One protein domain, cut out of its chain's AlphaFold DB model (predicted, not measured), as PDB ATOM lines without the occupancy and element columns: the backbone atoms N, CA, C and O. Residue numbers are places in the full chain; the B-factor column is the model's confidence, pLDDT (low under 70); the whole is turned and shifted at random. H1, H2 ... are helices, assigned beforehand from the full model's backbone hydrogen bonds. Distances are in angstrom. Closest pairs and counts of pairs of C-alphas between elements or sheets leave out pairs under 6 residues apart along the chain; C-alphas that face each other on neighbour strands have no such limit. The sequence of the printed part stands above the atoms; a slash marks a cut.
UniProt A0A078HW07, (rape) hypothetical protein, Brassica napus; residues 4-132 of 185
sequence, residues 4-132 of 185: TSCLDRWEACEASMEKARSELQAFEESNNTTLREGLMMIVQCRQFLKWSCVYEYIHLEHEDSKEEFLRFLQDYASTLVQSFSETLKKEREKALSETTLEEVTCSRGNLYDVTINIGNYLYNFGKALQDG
ATOM      1  N   THR A   4     -35.501   7.328  29.528       61.56
ATOM      2  CA  THR A   4     -34.214   7.290  28.830       61.56
ATOM      3  C   THR A   4     -33.073   6.785  29.727       61.56
ATOM      4  O   THR A   4     -32.267   5.974  29.288       61.56
ATOM      5  N   SER A   5     -33.041   7.155  31.017       81.75
ATOM      6  CA  SER A   5     -31.920   6.820  31.920       81.75
ATOM      7  C   SER A   5     -31.791   5.318  32.222       81.75
ATOM      8  O   SER A   5     -30.689   4.764  32.222       81.75
ATOM      9  N   CYS A   6     -32.909   4.627  32.473       83.12
ATOM     10  CA  CYS A   6     -32.882   3.199  32.806       83.12
ATOM     11  C   CYS A   6     -32.589   2.339  31.567       83.12
ATOM     12  O   CYS A   6     -31.808   1.383  31.638       83.12
ATOM     13  N   LEU A   7     -33.166   2.720  30.422       88.44
ATOM     14  CA  LEU A   7     -32.916   2.074  29.139       88.44
ATOM     15  C   LEU A   7     -31.440   2.188  28.736       88.44
ATOM     16  O   LEU A   7     -30.812   1.166  28.465       88.44
ATOM     17  N   ASP A   8     -30.857   3.389  28.812       91.50
ATOM     18  CA  ASP A   8     -29.442   3.623  28.495       91.50
ATOM     19  C   ASP A   8     -28.513   2.747  29.357       91.50
ATOM     20  O   ASP A   8     -27.544   2.152  28.868       91.50
ATOM     21  N   ARG A   9     -28.815   2.613  30.657       90.44
ATOM     22  CA  ARG A   9     -28.049   1.754  31.581       90.44
ATOM     23  C   ARG A   9     -28.176   0.275  31.223       90.44
ATOM     24  O   ARG A   9     -27.177  -0.453  31.268       90.44
ATOM     25  N   TRP A  10     -29.373  -0.175  30.860       94.56
ATOM     26  CA  TRP A  10     -29.607  -1.549  30.425       94.56
ATOM     27  C   TRP A  10     -28.856  -1.869  29.129       94.56
ATOM     28  O   TRP A  10     -28.181  -2.900  29.064       94.56
ATOM     29  N   GLU A  11     -28.903  -0.974  28.139       95.25
ATOM     30  CA  GLU A  11     -28.190  -1.118  26.864       95.25
ATOM     31  C   GLU A  11     -26.672  -1.153  27.079       95.25
ATOM     32  O   GLU A  11     -25.975  -2.015  26.534       95.25
ATOM     33  N   ALA A  12     -26.143  -0.285  27.948       94.38
ATOM     34  CA  ALA A  12     -24.732  -0.304  28.326       94.38
ATOM     35  C   ALA A  12     -24.333  -1.629  29.005       94.38
ATOM     36  O   ALA A  12     -23.285  -2.212  28.690       94.38
ATOM     37  N   CYS A  13     -25.174  -2.146  29.909       94.38
ATOM     38  CA  CYS A  13     -24.957  -3.443  30.550       94.38
ATOM     39  C   CYS A  13     -25.025  -4.603  29.546       94.38
ATOM     40  O   CYS A  13     -24.213  -5.530  29.627       94.38
ATOM     41  N   GLU A  14     -25.953  -4.554  28.588       96.38
ATOM     42  CA  GLU A  14     -26.079  -5.533  27.507       96.38
ATOM     43  C   GLU A  14     -24.836  -5.553  26.620       96.38
ATOM     44  O   GLU A  14     -24.196  -6.600  26.496       96.38
ATOM     45  N   ALA A  15     -24.435  -4.402  26.080       97.00
ATOM     46  CA  ALA A  15     -23.246  -4.288  25.243       97.00
ATOM     47  C   ALA A  15     -22.002  -4.807  25.976       97.00
ATOM     48  O   ALA A  15     -21.173  -5.540  25.424       97.00
ATOM     49  N   SER A  16     -21.885  -4.471  27.261       95.88
ATOM     50  CA  SER A  16     -20.764  -4.924  28.066       95.88
ATOM     51  C   SER A  16     -20.785  -6.429  28.354       95.88
ATOM     52  O   SER A  16     -19.713  -7.029  28.483       95.88
ATOM     53  N   MET A  17     -21.959  -7.037  28.501       96.69
ATOM     54  CA  MET A  17     -22.106  -8.477  28.703       96.69
ATOM     55  C   MET A  17     -21.782  -9.259  27.436       96.69
ATOM     56  O   MET A  17     -21.051 -10.244  27.515       96.69
ATOM     57  N   GLU A  18     -22.272  -8.807  26.282       97.31
ATOM     58  CA  GLU A  18     -21.977  -9.438  24.993       97.31
ATOM     59  C   GLU A  18     -20.478  -9.400  24.696       97.31
ATOM     60  O   GLU A  18     -19.885 -10.420  24.345       97.31
ATOM     61  N   LYS A  19     -19.818  -8.274  24.994       96.19
ATOM     62  CA  LYS A  19     -18.354  -8.193  24.942       96.19
ATOM     63  C   LYS A  19     -17.681  -9.249  25.826       96.19
ATOM     64  O   LYS A  19     -16.754  -9.915  25.376       96.19
ATOM     65  N   ALA A  20     -18.133  -9.421  27.070       95.56
ATOM     66  CA  ALA A  20     -17.567 -10.423  27.976       95.56
ATOM     67  C   ALA A  20     -17.811 -11.863  27.489       95.56
ATOM     68  O   ALA A  20     -16.930 -12.710  27.628       95.56
ATOM     69  N   ARG A  21     -18.972 -12.139  26.878       95.62
ATOM     70  CA  ARG A  21     -19.271 -13.434  26.246       95.62
ATOM     71  C   ARG A  21     -18.334 -13.715  25.079       95.62
ATOM     72  O   ARG A  21     -17.772 -14.803  25.020       95.62
ATOM     73  N   SER A  22     -18.107 -12.733  24.205       94.81
ATOM     74  CA  SER A  22     -17.135 -12.868  23.114       94.81
ATOM     75  C   SER A  22     -15.710 -13.088  23.637       94.81
ATOM     76  O   SER A  22     -15.000 -13.948  23.124       94.81
ATOM     77  N   GLU A  23     -15.292 -12.361  24.682       91.94
ATOM     78  CA  GLU A  23     -13.974 -12.541  25.318       91.94
ATOM     79  C   GLU A  23     -13.811 -13.937  25.951       91.94
ATOM     80  O   GLU A  23     -12.712 -14.493  25.910       91.94
ATOM     81  N   LEU A  24     -14.879 -14.503  26.528       92.50
ATOM     82  CA  LEU A  24     -14.893 -15.868  27.062       92.50
ATOM     83  C   LEU A  24     -14.834 -16.908  25.938       92.50
ATOM     84  O   LEU A  24     -14.019 -17.820  26.017       92.50
ATOM     85  N   GLN A  25     -15.637 -16.750  24.882       91.00
ATOM     86  CA  GLN A  25     -15.665 -17.672  23.743       91.00
ATOM     87  C   GLN A  25     -14.311 -17.725  23.025       91.00
ATOM     88  O   GLN A  25     -13.803 -18.803  22.740       91.00
ATOM     89  N   ALA A  26     -13.668 -16.572  22.818       88.19
ATOM     90  CA  ALA A  26     -12.314 -16.506  22.264       88.19
ATOM     91  C   ALA A  26     -11.251 -17.156  23.176       88.19
ATOM     92  O   ALA A  26     -10.145 -17.446  22.732       88.19
ATOM     93  N   PHE A  27     -11.556 -17.363  24.461       83.94
ATOM     94  CA  PHE A  27     -10.648 -17.965  25.437       83.94
ATOM     95  C   PHE A  27     -10.811 -19.485  25.582       83.94
ATOM     96  O   PHE A  27      -9.916 -20.133  26.136       83.94
ATOM     97  N   GLU A  28     -11.911 -20.070  25.085       69.88
ATOM     98  CA  GLU A  28     -12.189 -21.518  25.158       69.88
ATOM     99  C   GLU A  28     -11.117 -22.379  24.461       69.88
ATOM    100  O   GLU A  28     -11.021 -23.577  24.718       69.88
ATOM    101  N   GLU A  29     -10.241 -21.760  23.671       64.50
ATOM    102  CA  GLU A  29      -9.083 -22.378  23.019       64.50
ATOM    103  C   GLU A  29      -7.866 -22.590  23.955       64.50
ATOM    104  O   GLU A  29      -6.848 -23.135  23.527       64.50
ATOM    105  N   SER A  30      -7.937 -22.188  25.236       65.88
ATOM    106  CA  SER A  30      -6.815 -22.254  26.194       65.88
ATOM    107  C   SER A  30      -7.055 -23.179  27.405       65.88
ATOM    108  O   SER A  30      -8.170 -23.334  27.900       65.88
ATOM    109  N   ASN A  31      -5.980 -23.769  27.950       67.50
ATOM    110  CA  ASN A  31      -6.037 -24.739  29.060       67.50
ATOM    111  C   ASN A  31      -6.050 -24.119  30.479       67.50
ATOM    112  O   ASN A  31      -5.955 -24.853  31.464       67.50
ATOM    113  N   ASN A  32      -6.136 -22.790  30.636       78.62
ATOM    114  CA  ASN A  32      -6.066 -22.159  31.961       78.62
ATOM    115  C   ASN A  32      -7.456 -22.090  32.623       78.62
ATOM    116  O   ASN A  32      -8.246 -21.176  32.375       78.62
ATOM    117  N   THR A  33      -7.743 -23.069  33.485       84.38
ATOM    118  CA  THR A  33      -9.040 -23.217  34.162       84.38
ATOM    119  C   THR A  33      -9.397 -22.020  35.040       84.38
ATOM    120  O   THR A  33     -10.536 -21.568  34.990       84.38
ATOM    121  N   THR A  34      -8.435 -21.458  35.776       83.62
ATOM    122  CA  THR A  34      -8.676 -20.318  36.674       83.62
ATOM    123  C   THR A  34      -9.070 -19.058  35.905       83.62
ATOM    124  O   THR A  34     -10.022 -18.375  36.277       83.62
ATOM    125  N   LEU A  35      -8.377 -18.748  34.805       86.62
ATOM    126  CA  LEU A  35      -8.740 -17.601  33.967       86.62
ATOM    127  C   LEU A  35     -10.119 -17.793  33.326       86.62
ATOM    128  O   LEU A  35     -10.892 -16.838  33.248       86.62
ATOM    129  N   ARG A  36     -10.452 -19.022  32.912       88.56
ATOM    130  CA  ARG A  36     -11.774 -19.339  32.359       88.56
ATOM    131  C   ARG A  36     -12.882 -19.117  33.388       88.56
ATOM    132  O   ARG A  36     -13.870 -18.464  33.071       88.56
ATOM    133  N   GLU A  37     -12.706 -19.616  34.609       89.12
ATOM    134  CA  GLU A  37     -13.648 -19.409  35.719       89.12
ATOM    135  C   GLU A  37     -13.841 -17.918  36.026       89.12
ATOM    136  O   GLU A  37     -14.973 -17.459  36.174       89.12
ATOM    137  N   GLY A  38     -12.760 -17.133  36.024       91.12
ATOM    138  CA  GLY A  38     -12.835 -15.682  36.197       91.12
ATOM    139  C   GLY A  38     -13.623 -14.973  35.085       91.12
ATOM    140  O   GLY A  38     -14.459 -14.113  35.362       91.12
ATOM    141  N   LEU A  39     -13.418 -15.354  33.821       92.94
ATOM    142  CA  LEU A  39     -14.184 -14.811  32.692       92.94
ATOM    143  C   LEU A  39     -15.668 -15.195  32.767       92.94
ATOM    144  O   LEU A  39     -16.532 -14.352  32.522       92.94
ATOM    145  N   MET A  40     -15.976 -16.436  33.156       93.19
ATOM    146  CA  MET A  40     -17.354 -16.872  33.411       93.19
ATOM    147  C   MET A  40     -18.007 -16.033  34.512       93.19
ATOM    148  O   MET A  40     -19.147 -15.593  34.347       93.19
ATOM    149  N   MET A  41     -17.276 -15.756  35.594       93.25
ATOM    150  CA  MET A  41     -17.757 -14.899  36.672       93.25
ATOM    151  C   MET A  41     -18.085 -13.494  36.152       93.25
ATOM    152  O   MET A  41     -19.168 -12.992  36.433       93.25
ATOM    153  N   ILE A  42     -17.237 -12.880  35.313       95.50
ATOM    154  CA  ILE A  42     -17.543 -11.575  34.689       95.50
ATOM    155  C   ILE A  42     -18.853 -11.626  33.900       95.50
ATOM    156  O   ILE A  42     -19.683 -10.727  34.048       95.50
ATOM    157  N   VAL A  43     -19.058 -12.658  33.077       96.75
ATOM    158  CA  VAL A  43     -20.299 -12.813  32.298       96.75
ATOM    159  C   VAL A  43     -21.512 -12.878  33.227       96.75
ATOM    160  O   VAL A  43     -22.490 -12.166  33.001       96.75
ATOM    161  N   GLN A  44     -21.439 -13.671  34.298       95.31
ATOM    162  CA  GLN A  44     -22.517 -13.788  35.285       95.31
ATOM    163  C   GLN A  44     -22.789 -12.463  36.007       95.31
ATOM    164  O   GLN A  44     -23.946 -12.067  36.145       95.31
ATOM    165  N   CYS A  45     -21.743 -11.735  36.401       96.69
ATOM    166  CA  CYS A  45     -21.876 -10.439  37.063       96.69
ATOM    167  C   CYS A  45     -22.544  -9.396  36.153       96.69
ATOM    168  O   CYS A  45     -23.451  -8.683  36.578       96.69
ATOM    169  N   ARG A  46     -22.126  -9.317  34.882       96.94
ATOM    170  CA  ARG A  46     -22.718  -8.386  33.905       96.94
ATOM    171  C   ARG A  46     -24.156  -8.767  33.557       96.94
ATOM    172  O   ARG A  46     -24.999  -7.890  33.391       96.94
ATOM    173  N   GLN A  47     -24.459 -10.065  33.509       97.19
ATOM    174  CA  GLN A  47     -25.827 -10.557  33.364       97.19
ATOM    175  C   GLN A  47     -26.715 -10.144  34.538       97.19
ATOM    176  O   GLN A  47     -27.843  -9.709  34.306       97.19
ATOM    177  N   PHE A  48     -26.211 -10.253  35.769       97.38
ATOM    178  CA  PHE A  48     -26.911  -9.792  36.965       97.38
ATOM    179  C   PHE A  48     -27.171  -8.278  36.917       97.38
ATOM    180  O   PHE A  48     -28.306  -7.860  37.117       97.38
ATOM    181  N   LEU A  49     -26.160  -7.471  36.572       96.50
ATOM    182  CA  LEU A  49     -26.291  -6.013  36.434       96.50
ATOM    183  C   LEU A  49     -27.334  -5.606  35.385       96.50
ATOM    184  O   LEU A  49     -28.168  -4.748  35.646       96.50
ATOM    185  N   LYS A  50     -27.365  -6.271  34.222       95.88
ATOM    186  CA  LYS A  50     -28.419  -6.031  33.221       95.88
ATOM    187  C   LYS A  50     -29.815  -6.258  33.809       95.88
ATOM    188  O   LYS A  50     -30.724  -5.465  33.577       95.88
ATOM    189  N   TRP A  51     -30.001  -7.342  34.561       95.81
ATOM    190  CA  TRP A  51     -31.297  -7.653  35.168       95.81
ATOM    191  C   TRP A  51     -31.647  -6.746  36.349       95.81
ATOM    192  O   TRP A  51     -32.831  -6.514  36.579       95.81
ATOM    193  N   SER A  52     -30.667  -6.185  37.059       95.25
ATOM    194  CA  SER A  52     -30.949  -5.192  38.097       95.25
ATOM    195  C   SER A  52     -31.402  -3.847  37.515       95.25
ATOM    196  O   SER A  52     -32.184  -3.166  38.172       95.25
ATOM    197  N   CYS A  53     -31.016  -3.492  36.281       92.94
ATOM    198  CA  CYS A  53     -31.630  -2.365  35.559       92.94
ATOM    199  C   CYS A  53     -33.110  -2.640  35.246       92.94
ATOM    200  O   CYS A  53     -33.962  -1.790  35.464       92.94
ATOM    201  N   VAL A  54     -33.448  -3.861  34.811       92.50
ATOM    202  CA  VAL A  54     -34.859  -4.247  34.594       92.50
ATOM    203  C   VAL A  54     -35.654  -4.206  35.903       92.50
ATOM    204  O   VAL A  54     -36.816  -3.810  35.908       92.50
ATOM    205  N   TYR A  55     -35.035  -4.595  37.022       92.19
ATOM    206  CA  TYR A  55     -35.659  -4.492  38.339       92.19
ATOM    207  C   TYR A  55     -36.026  -3.042  38.682       92.19
ATOM    208  O   TYR A  55     -37.169  -2.820  39.075       92.19
ATOM    209  N   GLU A  56     -35.096  -2.091  38.500       88.25
ATOM    210  CA  GLU A  56     -35.314  -0.645  38.705       88.25
ATOM    211  C   GLU A  56     -36.551  -0.171  37.939       88.25
ATOM    212  O   GLU A  56     -37.472   0.367  38.547       88.25
ATOM    213  N   TYR A  57     -36.610  -0.477  36.637       86.38
ATOM    214  CA  TYR A  57     -37.715  -0.092  35.756       86.38
ATOM    215  C   TYR A  57     -39.079  -0.640  36.204       86.38
ATOM    216  O   TYR A  57     -40.092   0.033  36.058       86.38
ATOM    217  N   ILE A  58     -39.127  -1.870  36.729       85.56
ATOM    218  CA  ILE A  58     -40.398  -2.532  37.071       85.56
ATOM    219  C   ILE A  58     -40.877  -2.195  38.489       85.56
ATOM    220  O   ILE A  58     -42.082  -2.128  38.713       85.56
ATOM    221  N   HIS A  59     -39.968  -2.065  39.460       79.50
ATOM    222  CA  HIS A  59     -40.337  -2.120  40.882       79.50
ATOM    223  C   HIS A  59     -40.232  -0.789  41.620       79.50
ATOM    224  O   HIS A  59     -40.788  -0.690  42.709       79.50
ATOM    225  N   LEU A  60     -39.514   0.201  41.081       80.50
ATOM    226  CA  LEU A  60     -39.155   1.411  41.831       80.50
ATOM    227  C   LEU A  60     -39.806   2.685  41.286       80.50
ATOM    228  O   LEU A  60     -39.356   3.789  41.590       80.50
ATOM    229  N   GLU A  61     -40.879   2.543  40.504       69.31
ATOM    230  CA  GLU A  61     -41.682   3.687  40.083       69.31
ATOM    231  C   GLU A  61     -42.230   4.392  41.338       69.31
ATOM    232  O   GLU A  61     -43.031   3.827  42.082       69.31
ATOM    233  N   HIS A  62     -41.758   5.617  41.588       67.75
ATOM    234  CA  HIS A  62     -42.068   6.404  42.788       67.75
ATOM    235  C   HIS A  62     -41.478   5.863  44.102       67.75
ATOM    236  O   HIS A  62     -42.124   5.948  45.145       67.75
ATOM    237  N   GLU A  63     -40.251   5.335  44.097       80.38
ATOM    238  CA  GLU A  63     -39.497   5.069  45.331       80.38
ATOM    239  C   GLU A  63     -38.076   5.659  45.276       80.38
ATOM    240  O   GLU A  63     -37.085   4.931  45.346       80.38
ATOM    241  N   ASP A  64     -37.961   6.992  45.203       80.62
ATOM    242  CA  ASP A  64     -36.695   7.714  44.950       80.62
ATOM    243  C   ASP A  64     -35.529   7.274  45.863       80.62
ATOM    244  O   ASP A  64     -34.395   7.113  45.418       80.62
ATOM    245  N   SER A  65     -35.792   7.015  47.152       83.06
ATOM    246  CA  SER A  65     -34.751   6.553  48.091       83.06
ATOM    247  C   SER A  65     -34.240   5.144  47.768       83.06
ATOM    248  O   SER A  65     -33.052   4.857  47.937       83.06
ATOM    249  N   LYS A  66     -35.122   4.254  47.303       87.69
ATOM    250  CA  LYS A  66     -34.739   2.899  46.893       87.69
ATOM    251  C   LYS A  66     -34.089   2.906  45.513       87.69
ATOM    252  O   LYS A  66     -33.156   2.137  45.295       87.69
ATOM    253  N   GLU A  67     -34.514   3.804  44.623       88.44
ATOM    254  CA  GLU A  67     -33.871   4.062  43.329       88.44
ATOM    255  C   GLU A  67     -32.416   4.518  43.521       88.44
ATOM    256  O   GLU A  67     -31.499   3.918  42.959       88.44
ATOM    257  N   GLU A  68     -32.173   5.517  44.376       87.94
ATOM    258  CA  GLU A  68     -30.819   5.986  44.706       87.94
ATOM    259  C   GLU A  68     -29.946   4.871  45.299       87.94
ATOM    260  O   GLU A  68     -28.789   4.693  44.901       87.94
ATOM    261  N   PHE A  69     -30.497   4.084  46.225       90.81
ATOM    262  CA  PHE A  69     -29.774   2.967  46.826       90.81
ATOM    263  C   PHE A  69     -29.454   1.870  45.808       90.81
ATOM    264  O   PHE A  69     -28.322   1.378  45.762       90.81
ATOM    265  N   LEU A  70     -30.409   1.515  44.948       93.12
ATOM    266  CA  LEU A  70     -30.187   0.547  43.882       93.12
ATOM    267  C   LEU A  70     -29.095   1.022  42.921       93.12
ATOM    268  O   LEU A  70     -28.204   0.241  42.580       93.12
ATOM    269  N   ARG A  71     -29.109   2.301  42.533       91.56
ATOM    270  CA  ARG A  71     -28.069   2.890  41.679       91.56
ATOM    271  C   ARG A  71     -26.692   2.798  42.307       91.56
ATOM    272  O   ARG A  71     -25.754   2.362  41.643       91.56
ATOM    273  N   PHE A  72     -26.580   3.112  43.596       92.31
ATOM    274  CA  PHE A  72     -25.334   2.932  44.332       92.31
ATOM    275  C   PHE A  72     -24.832   1.479  44.269       92.31
ATOM    276  O   PHE A  72     -23.657   1.245  43.969       92.31
ATOM    277  N   LEU A  73     -25.709   0.495  44.497       94.75
ATOM    278  CA  LEU A  73     -25.339  -0.923  44.429       94.75
ATOM    279  C   LEU A  73     -24.899  -1.341  43.016       94.75
ATOM    280  O   LEU A  73     -23.898  -2.044  42.851       94.75
ATOM    281  N   GLN A  74     -25.618  -0.886  41.986       95.75
ATOM    282  CA  GLN A  74     -25.291  -1.136  40.580       95.75
ATOM    283  C   GLN A  74     -23.932  -0.530  40.189       95.75
ATOM    284  O   GLN A  74     -23.107  -1.214  39.575       95.75
ATOM    285  N   ASP A  75     -23.674   0.729  40.547       93.94
ATOM    286  CA  ASP A  75     -22.444   1.444  40.186       93.94
ATOM    287  C   ASP A  75     -21.224   0.850  40.907       93.94
ATOM    288  O   ASP A  75     -20.153   0.657  40.310       93.94
ATOM    289  N   TYR A  76     -21.391   0.474  42.177       92.69
ATOM    290  CA  TYR A  76     -20.336  -0.184  42.940       92.69
ATOM    291  C   TYR A  76     -20.024  -1.584  42.395       92.69
ATOM    292  O   TYR A  76     -18.857  -1.901  42.149       92.69
ATOM    293  N   ALA A  77     -21.045  -2.404  42.113       95.00
ATOM    294  CA  ALA A  77     -20.853  -3.692  41.443       95.00
ATOM    295  C   ALA A  77     -20.172  -3.530  40.078       95.00
ATOM    296  O   ALA A  77     -19.250  -4.282  39.761       95.00
ATOM    297  N   SER A  78     -20.569  -2.534  39.285       94.69
ATOM    298  CA  SER A  78     -19.954  -2.253  37.981       94.69
ATOM    299  C   SER A  78     -18.462  -1.944  38.116       94.69
ATOM    300  O   SER A  78     -17.646  -2.499  37.377       94.69
ATOM    301  N   THR A  79     -18.092  -1.135  39.111       92.44
ATOM    302  CA  THR A  79     -16.693  -0.807  39.420       92.44
ATOM    303  C   THR A  79     -15.898  -2.043  39.850       92.44
ATOM    304  O   THR A  79     -14.797  -2.279  39.345       92.44
ATOM    305  N   LEU A  80     -16.463  -2.878  40.730       91.44
ATOM    306  CA  LEU A  80     -15.832  -4.128  41.168       91.44
ATOM    307  C   LEU A  80     -15.569  -5.086  39.998       91.44
ATOM    308  O   LEU A  80     -14.460  -5.601  39.844       91.44
ATOM    309  N   VAL A  81     -16.577  -5.302  39.149       94.81
ATOM    310  CA  VAL A  81     -16.487  -6.196  37.984       94.81
ATOM    311  C   VAL A  81     -15.479  -5.669  36.965       94.81
ATOM    312  O   VAL A  81     -14.728  -6.450  36.374       94.81
ATOM    313  N   GLN A  82     -15.421  -4.350  36.775       94.50
ATOM    314  CA  GLN A  82     -14.450  -3.720  35.887       94.50
ATOM    315  C   GLN A  82     -13.011  -3.905  36.395       94.50
ATOM    316  O   GLN A  82     -12.156  -4.369  35.639       94.50
ATOM    317  N   SER A  83     -12.765  -3.660  37.685       91.75
ATOM    318  CA  SER A  83     -11.459  -3.898  38.321       91.75
ATOM    319  C   SER A  83     -11.016  -5.363  38.206       91.75
ATOM    320  O   SER A  83      -9.849  -5.664  37.936       91.75
ATOM    321  N   PHE A  84     -11.948  -6.307  38.362       92.44
ATOM    322  CA  PHE A  84     -11.649  -7.728  38.187       92.44
ATOM    323  C   PHE A  84     -11.324  -8.096  36.738       92.44
ATOM    324  O   PHE A  84     -10.371  -8.835  36.495       92.44
ATOM    325  N   SER A  85     -12.044  -7.526  35.768       93.31
ATOM    326  CA  SER A  85     -11.734  -7.685  34.341       93.31
ATOM    327  C   SER A  85     -10.325  -7.212  33.998       93.31
ATOM    328  O   SER A  85      -9.588  -7.919  33.310       93.31
ATOM    329  N   GLU A  86      -9.911  -6.062  34.520       91.81
ATOM    330  CA  GLU A  86      -8.551  -5.546  34.333       91.81
ATOM    331  C   GLU A  86      -7.496  -6.424  35.009       91.81
ATOM    332  O   GLU A  86      -6.424  -6.647  34.448       91.81
ATOM    333  N   THR A  87      -7.808  -6.965  36.188       89.81
ATOM    334  CA  THR A  87      -6.928  -7.902  36.898       89.81
ATOM    335  C   THR A  87      -6.725  -9.178  36.082       89.81
ATOM    336  O   THR A  87      -5.588  -9.581  35.848       89.81
ATOM    337  N   LEU A  88      -7.801  -9.767  35.555       89.94
ATOM    338  CA  LEU A  88      -7.726 -10.948  34.690       89.94
ATOM    339  C   LEU A  88      -6.949 -10.689  33.396       89.94
ATOM    340  O   LEU A  88      -6.208 -11.565  32.951       89.94
ATOM    341  N   LYS A  89      -7.075  -9.497  32.799       89.50
ATOM    342  CA  LYS A  89      -6.289  -9.111  31.614       89.50
ATOM    343  C   LYS A  89      -4.793  -9.074  31.920       89.50
ATOM    344  O   LYS A  89      -4.024  -9.711  31.206       89.50
ATOM    345  N   LYS A  90      -4.398  -8.437  33.025       87.38
ATOM    346  CA  LYS A  90      -2.995  -8.396  33.476       87.38
ATOM    347  C   LYS A  90      -2.444  -9.794  33.756       87.38
ATOM    348  O   LYS A  90      -1.322 -10.101  33.371       87.38
ATOM    349  N   GLU A  91      -3.224 -10.655  34.405       83.19
ATOM    350  CA  GLU A  91      -2.792 -12.027  34.700       83.19
ATOM    351  C   GLU A  91      -2.678 -12.897  33.447       83.19
ATOM    352  O   GLU A  91      -1.756 -13.705  33.331       83.19
ATOM    353  N   ARG A  92      -3.557 -12.690  32.462       83.88
ATOM    354  CA  ARG A  92      -3.433 -13.324  31.146       83.88
ATOM    355  C   ARG A  92      -2.143 -12.896  30.441       83.88
ATOM    356  O   ARG A  92      -1.437 -13.754  29.925       83.88
ATOM    357  N   GLU A  93      -1.841 -11.599  30.420       85.00
ATOM    358  CA  GLU A  93      -0.619 -11.058  29.804       85.00
ATOM    359  C   GLU A  93       0.649 -11.621  30.458       85.00
ATOM    360  O   GLU A  93       1.550 -12.063  29.749       85.00
ATOM    361  N   LYS A  94       0.683 -11.707  31.796       82.06
ATOM    362  CA  LYS A  94       1.789 -12.344  32.531       82.06
ATOM    363  C   LYS A  94       1.953 -13.819  32.173       82.06
ATOM    364  O   LYS A  94       3.061 -14.283  31.924       82.06
ATOM    365  N   ALA A  95       0.849 -14.565  32.097       76.88
ATOM    366  CA  ALA A  95       0.892 -15.978  31.729       76.88
ATOM    367  C   ALA A  95       1.462 -16.214  30.314       76.88
ATOM    368  O   ALA A  95       2.012 -17.281  30.052       76.88
ATOM    369  N   LEU A  96       1.354 -15.225  29.418       78.25
ATOM    370  CA  LEU A  96       1.926 -15.262  28.068       78.25
ATOM    371  C   LEU A  96       3.426 -14.900  28.029       78.25
ATOM    372  O   LEU A  96       4.083 -15.220  27.043       78.25
ATOM    373  N   SER A  97       3.977 -14.253  29.062       77.12
ATOM    374  CA  SER A  97       5.328 -13.664  29.055       77.12
ATOM    375  C   SER A  97       6.424 -14.473  29.783       77.12
ATOM    376  O   SER A  97       7.369 -13.875  30.279       77.12
ATOM    377  N   GLU A  98       6.330 -15.809  29.855       59.50
ATOM    378  CA  GLU A  98       7.322 -16.695  30.522       59.50
ATOM    379  C   GLU A  98       7.678 -16.265  31.968       59.50
ATOM    380  O   GLU A  98       8.833 -16.081  32.347       59.50
ATOM    381  N   THR A  99       6.647 -16.096  32.797       61.44
ATOM    382  CA  THR A  99       6.735 -15.717  34.220       61.44
ATOM    383  C   THR A  99       7.132 -16.901  35.129       61.44
ATOM    384  O   THR A  99       6.838 -18.060  34.824       61.44
ATOM    385  N   THR A 100       7.798 -16.638  36.263       65.25
ATOM    386  CA  THR A 100       8.272 -17.693  37.186       65.25
ATOM    387  C   THR A 100       7.120 -18.404  37.927       65.25
ATOM    388  O   THR A 100       6.064 -17.826  38.176       65.25
ATOM    389  N   LEU A 101       7.309 -19.674  38.322       60.88
ATOM    390  CA  LEU A 101       6.285 -20.514  38.983       60.88
ATOM    391  C   LEU A 101       5.719 -19.902  40.287       60.88
ATOM    392  O   LEU A 101       4.558 -20.123  40.644       60.88
ATOM    393  N   GLU A 102       6.540 -19.131  40.999       62.75
ATOM    394  CA  GLU A 102       6.196 -18.490  42.273       62.75
ATOM    395  C   GLU A 102       5.257 -17.286  42.065       62.75
ATOM    396  O   GLU A 102       4.253 -17.142  42.767       62.75
ATOM    397  N   GLU A 103       5.499 -16.495  41.014       60.97
ATOM    398  CA  GLU A 103       4.640 -15.383  40.588       60.97
ATOM    399  C   GLU A 103       3.270 -15.876  40.092       60.97
ATOM    400  O   GLU A 103       2.246 -15.278  40.429       60.97
ATOM    401  N   VAL A 104       3.230 -17.013  39.380       60.06
ATOM    402  CA  VAL A 104       1.982 -17.672  38.937       60.06
ATOM    403  C   VAL A 104       1.146 -18.174  40.123       60.06
ATOM    404  O   VAL A 104      -0.084 -18.115  40.107       60.06
ATOM    405  N   THR A 105       1.793 -18.680  41.176       61.03
ATOM    406  CA  THR A 105       1.083 -19.202  42.355       61.03
ATOM    407  C   THR A 105       0.512 -18.071  43.213       61.03
ATOM    408  O   THR A 105      -0.633 -18.162  43.663       61.03
ATOM    409  N   CYS A 106       1.272 -16.986  43.398       59.53
ATOM    410  CA  CYS A 106       0.827 -15.794  44.123       59.53
ATOM    411  C   CYS A 106      -0.364 -15.115  43.429       59.53
ATOM    412  O   CYS A 106      -1.355 -14.769  44.082       59.53
ATOM    413  N   SER A 107      -0.324 -14.989  42.100       62.66
ATOM    414  CA  SER A 107      -1.418 -14.360  41.364       62.66
ATOM    415  C   SER A 107      -2.715 -15.166  41.375       62.66
ATOM    416  O   SER A 107      -3.804 -14.589  41.431       62.66
ATOM    417  N   ARG A 108      -2.618 -16.501  41.420       67.25
ATOM    418  CA  ARG A 108      -3.779 -17.387  41.559       67.25
ATOM    419  C   ARG A 108      -4.516 -17.197  42.889       67.25
ATOM    420  O   ARG A 108      -5.743 -17.247  42.902       67.25
ATOM    421  N   GLY A 109      -3.789 -16.950  43.982       69.12
ATOM    422  CA  GLY A 109      -4.382 -16.634  45.289       69.12
ATOM    423  C   GLY A 109      -5.156 -15.313  45.271       69.12
ATOM    424  O   GLY A 109      -6.310 -15.268  45.681       69.12
ATOM    425  N   ASN A 110      -4.571 -14.268  44.680       75.00
ATOM    426  CA  ASN A 110      -5.226 -12.963  44.553       75.00
ATOM    427  C   ASN A 110      -6.521 -13.035  43.714       75.00
ATOM    428  O   ASN A 110      -7.544 -12.463  44.085       75.00
ATOM    429  N   LEU A 111      -6.518 -13.788  42.605       81.94
ATOM    430  CA  LEU A 111      -7.725 -13.993  41.787       81.94
ATOM    431  C   LEU A 111      -8.850 -14.694  42.557       81.94
ATOM    432  O   LEU A 111     -10.020 -14.345  42.386       81.94
ATOM    433  N   TYR A 112      -8.504 -15.664  43.401       81.62
ATOM    434  CA  TYR A 112      -9.469 -16.374  44.234       81.62
ATOM    435  C   TYR A 112     -10.133 -15.438  45.253       81.62
ATOM    436  O   TYR A 112     -11.363 -15.387  45.322       81.62
ATOM    437  N   ASP A 113      -9.343 -14.636  45.969       78.75
ATOM    438  CA  ASP A 113      -9.856 -13.693  46.970       78.75
ATOM    439  C   ASP A 113     -10.773 -12.635  46.338       78.75
ATOM    440  O   ASP A 113     -11.864 -12.357  46.845       78.75
ATOM    441  N   VAL A 114     -10.381 -12.083  45.183       80.56
ATOM    442  CA  VAL A 114     -11.225 -11.133  44.438       80.56
ATOM    443  C   VAL A 114     -12.525 -11.797  43.974       80.56
ATOM    444  O   VAL A 114     -13.592 -11.190  44.086       80.56
ATOM    445  N   THR A 115     -12.470 -13.051  43.517       84.19
ATOM    446  CA  THR A 115     -13.662 -13.806  43.093       84.19
ATOM    447  C   THR A 115     -14.635 -14.014  44.252       84.19
ATOM    448  O   THR A 115     -15.832 -13.768  44.089       84.19
ATOM    449  N   ILE A 116     -14.141 -14.401  45.436       86.62
ATOM    450  CA  ILE A 116     -14.968 -14.533  46.647       86.62
ATOM    451  C   ILE A 116     -15.615 -13.201  47.007       86.62
ATOM    452  O   ILE A 116     -16.818 -13.153  47.261       86.62
ATOM    453  N   ASN A 117     -14.840 -12.117  47.019       86.69
ATOM    454  CA  ASN A 117     -15.346 -10.805  47.411       86.69
ATOM    455  C   ASN A 117     -16.468 -10.325  46.482       86.69
ATOM    456  O   ASN A 117     -17.503  -9.855  46.958       86.69
ATOM    457  N   ILE A 118     -16.305 -10.503  45.168       88.69
ATOM    458  CA  ILE A 118     -17.340 -10.160  44.183       88.69
ATOM    459  C   ILE A 118     -18.558 -11.072  44.328       88.69
ATOM    460  O   ILE A 118     -19.688 -10.583  44.318       88.69
ATOM    461  N   GLY A 119     -18.345 -12.379  44.504       87.94
ATOM    462  CA  GLY A 119     -19.424 -13.341  44.721       87.94
ATOM    463  C   GLY A 119     -20.265 -13.009  45.954       87.94
ATOM    464  O   GLY A 119     -21.490 -12.953  45.864       87.94
ATOM    465  N   ASN A 120     -19.617 -12.701  47.079       89.00
ATOM    466  CA  ASN A 120     -20.287 -12.300  48.317       89.00
ATOM    467  C   ASN A 120     -21.068 -10.995  48.145       89.00
ATOM    468  O   ASN A 120     -22.205 -10.892  48.608       89.00
ATOM    469  N   TYR A 121     -20.482 -10.005  47.465       92.31
ATOM    470  CA  TYR A 121     -21.165  -8.743  47.199       92.31
ATOM    471  C   TYR A 121     -22.432  -8.957  46.365       92.31
ATOM    472  O   TYR A 121     -23.507  -8.507  46.753       92.31
ATOM    473  N   LEU A 122     -22.328  -9.687  45.250       92.81
ATOM    474  CA  LEU A 122     -23.467  -9.948  44.369       92.81
ATOM    475  C   LEU A 122     -24.531 -10.826  45.022       92.81
ATOM    476  O   LEU A 122     -25.715 -10.625  44.766       92.81
ATOM    477  N   TYR A 123     -24.137 -11.758  45.890       93.38
ATOM    478  CA  TYR A 123     -25.083 -12.525  46.695       93.38
ATOM    479  C   TYR A 123     -25.902 -11.611  47.616       93.38
ATOM    480  O   TYR A 123     -27.130 -11.680  47.614       93.38
ATOM    481  N   ASN A 124     -25.239 -10.719  48.358       93.38
ATOM    482  CA  ASN A 124     -25.913  -9.778  49.257       93.38
ATOM    483  C   ASN A 124     -26.765  -8.762  48.488       93.38
ATOM    484  O   ASN A 124     -27.877  -8.456  48.908       93.38
ATOM    485  N   PHE A 125     -26.286  -8.285  47.339       95.50
ATOM    486  CA  PHE A 125     -27.067  -7.422  46.457       95.50
ATOM    487  C   PHE A 125     -28.314  -8.162  45.941       95.50
ATOM    488  O   PHE A 125     -29.432  -7.669  46.065       95.50
ATOM    489  N   GLY A 126     -28.165  -9.393  45.448       95.38
ATOM    490  CA  GLY A 126     -29.299 -10.223  45.040       95.38
ATOM    491  C   GLY A 126     -30.299 -10.465  46.173       95.38
ATOM    492  O   GLY A 126     -31.503 -10.465  45.924       95.38
ATOM    493  N   LYS A 127     -29.823 -10.619  47.415       94.00
ATOM    494  CA  LYS A 127     -30.683 -10.700  48.601       94.00
ATOM    495  C   LYS A 127     -31.450  -9.407  48.853       94.00
ATOM    496  O   LYS A 127     -32.666  -9.461  48.949       94.00
ATOM    497  N   ALA A 128     -30.779  -8.259  48.812       92.81
ATOM    498  CA  ALA A 128     -31.440  -6.965  48.952       92.81
ATOM    499  C   ALA A 128     -32.551  -6.754  47.901       92.81
ATOM    500  O   ALA A 128     -33.617  -6.246  48.233       92.81
ATOM    501  N   LEU A 129     -32.344  -7.192  46.652       94.19
ATOM    502  CA  LEU A 129     -33.384  -7.151  45.613       94.19
ATOM    503  C   LEU A 129     -34.575  -8.074  45.927       94.19
ATOM    504  O   LEU A 129     -35.722  -7.695  45.692       94.19
ATOM    505  N   GLN A 130     -34.311  -9.280  46.444       92.88
ATOM    506  CA  GLN A 130     -35.353 -10.234  46.853       92.88
ATOM    507  C   GLN A 130     -36.199  -9.698  48.008       92.88
ATOM    508  O   GLN A 130     -37.411  -9.900  48.012       92.88
ATOM    509  N   ASP A 131     -35.562  -8.994  48.939       91.75
ATOM    510  CA  ASP A 131     -36.204  -8.422  50.123       91.75
ATOM    511  C   ASP A 131     -36.879  -7.064  49.822       91.75
ATOM    512  O   ASP A 131     -37.443  -6.426  50.705       91.75
ATOM    513  N   GLY A 132     -36.869  -6.609  48.561       89.50
ATOM    514  CA  GLY A 132     -37.551  -5.376  48.150       89.50
ATOM    515  C   GLY A 132     -36.834  -4.093  48.574       89.50
ATOM    516  O   GLY A 132     -37.474  -3.040  48.674       89.50
TER     517      GLY A 132
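AT A GLANCE: This is residues 4 to 132 of the 185 residues of the protein "(rape) hypothetical protein" of Brassica napus (UniProt A0A078HW07). A rod of four helices running lengthwise: H3, the longest, packs beside H2 and H4 in an up-and-down bundle, each helix running against the one before it, and H1 packs on H2 alone. The all-helix printed part has 129 residues, with H1 to H4 in chain order and no named strand. It is only just compact, close to loose, with a radius of gyration of the C-alphas of 16.5 A; it spans 56 by 25 by 17 A.

IN THESE COORDINATES: H3, residues 64 to 96, is 48.0 A long. H4, residues 101 to 130, is 43.6 A long and ends at C-alpha 130 (-35.353, -10.234, 46.853). H2, residues 33 to 59, measures 38.3 A. H1, residues 4 to 25, measures 31.5 A from C-alpha 4 (-34.214, 7.290, 28.830).

HOW THE PARTS SIT: H3 touches H2, the hub, in a hairpin; their closest C-alphas, Ile 42 and Val 81, are 6.4 A apart. H3 and H4, also a hairpin, touch, closest at C-alphas Leu 80 and Ile 118, 6.9 A. H2 touches H4 with residues 34 to 45 alone, closest at C-alphas Gly 38 and Thr 115, 7.2 A. H1 and H2 touch in a hairpin at a shallow tilt of 18 degrees, opposite ways, closest at C-alphas Cys 13 and Lys 50, 5.1 A. H1 is apart from H3 and H4. In H1, H2, H3 and H4 every O i to N i+4 pair is within hydrogen-bond range.

THE WHOLE: The C-alphas farthest apart, of His 62 and Thr 100, are 56.1 A apart. The printed part has no cut and no long link. Residues 96 to 102 stand free. The model's pLDDT is under 70 at residues 4, 28 to 31, 61 to 62 and 98 to 109.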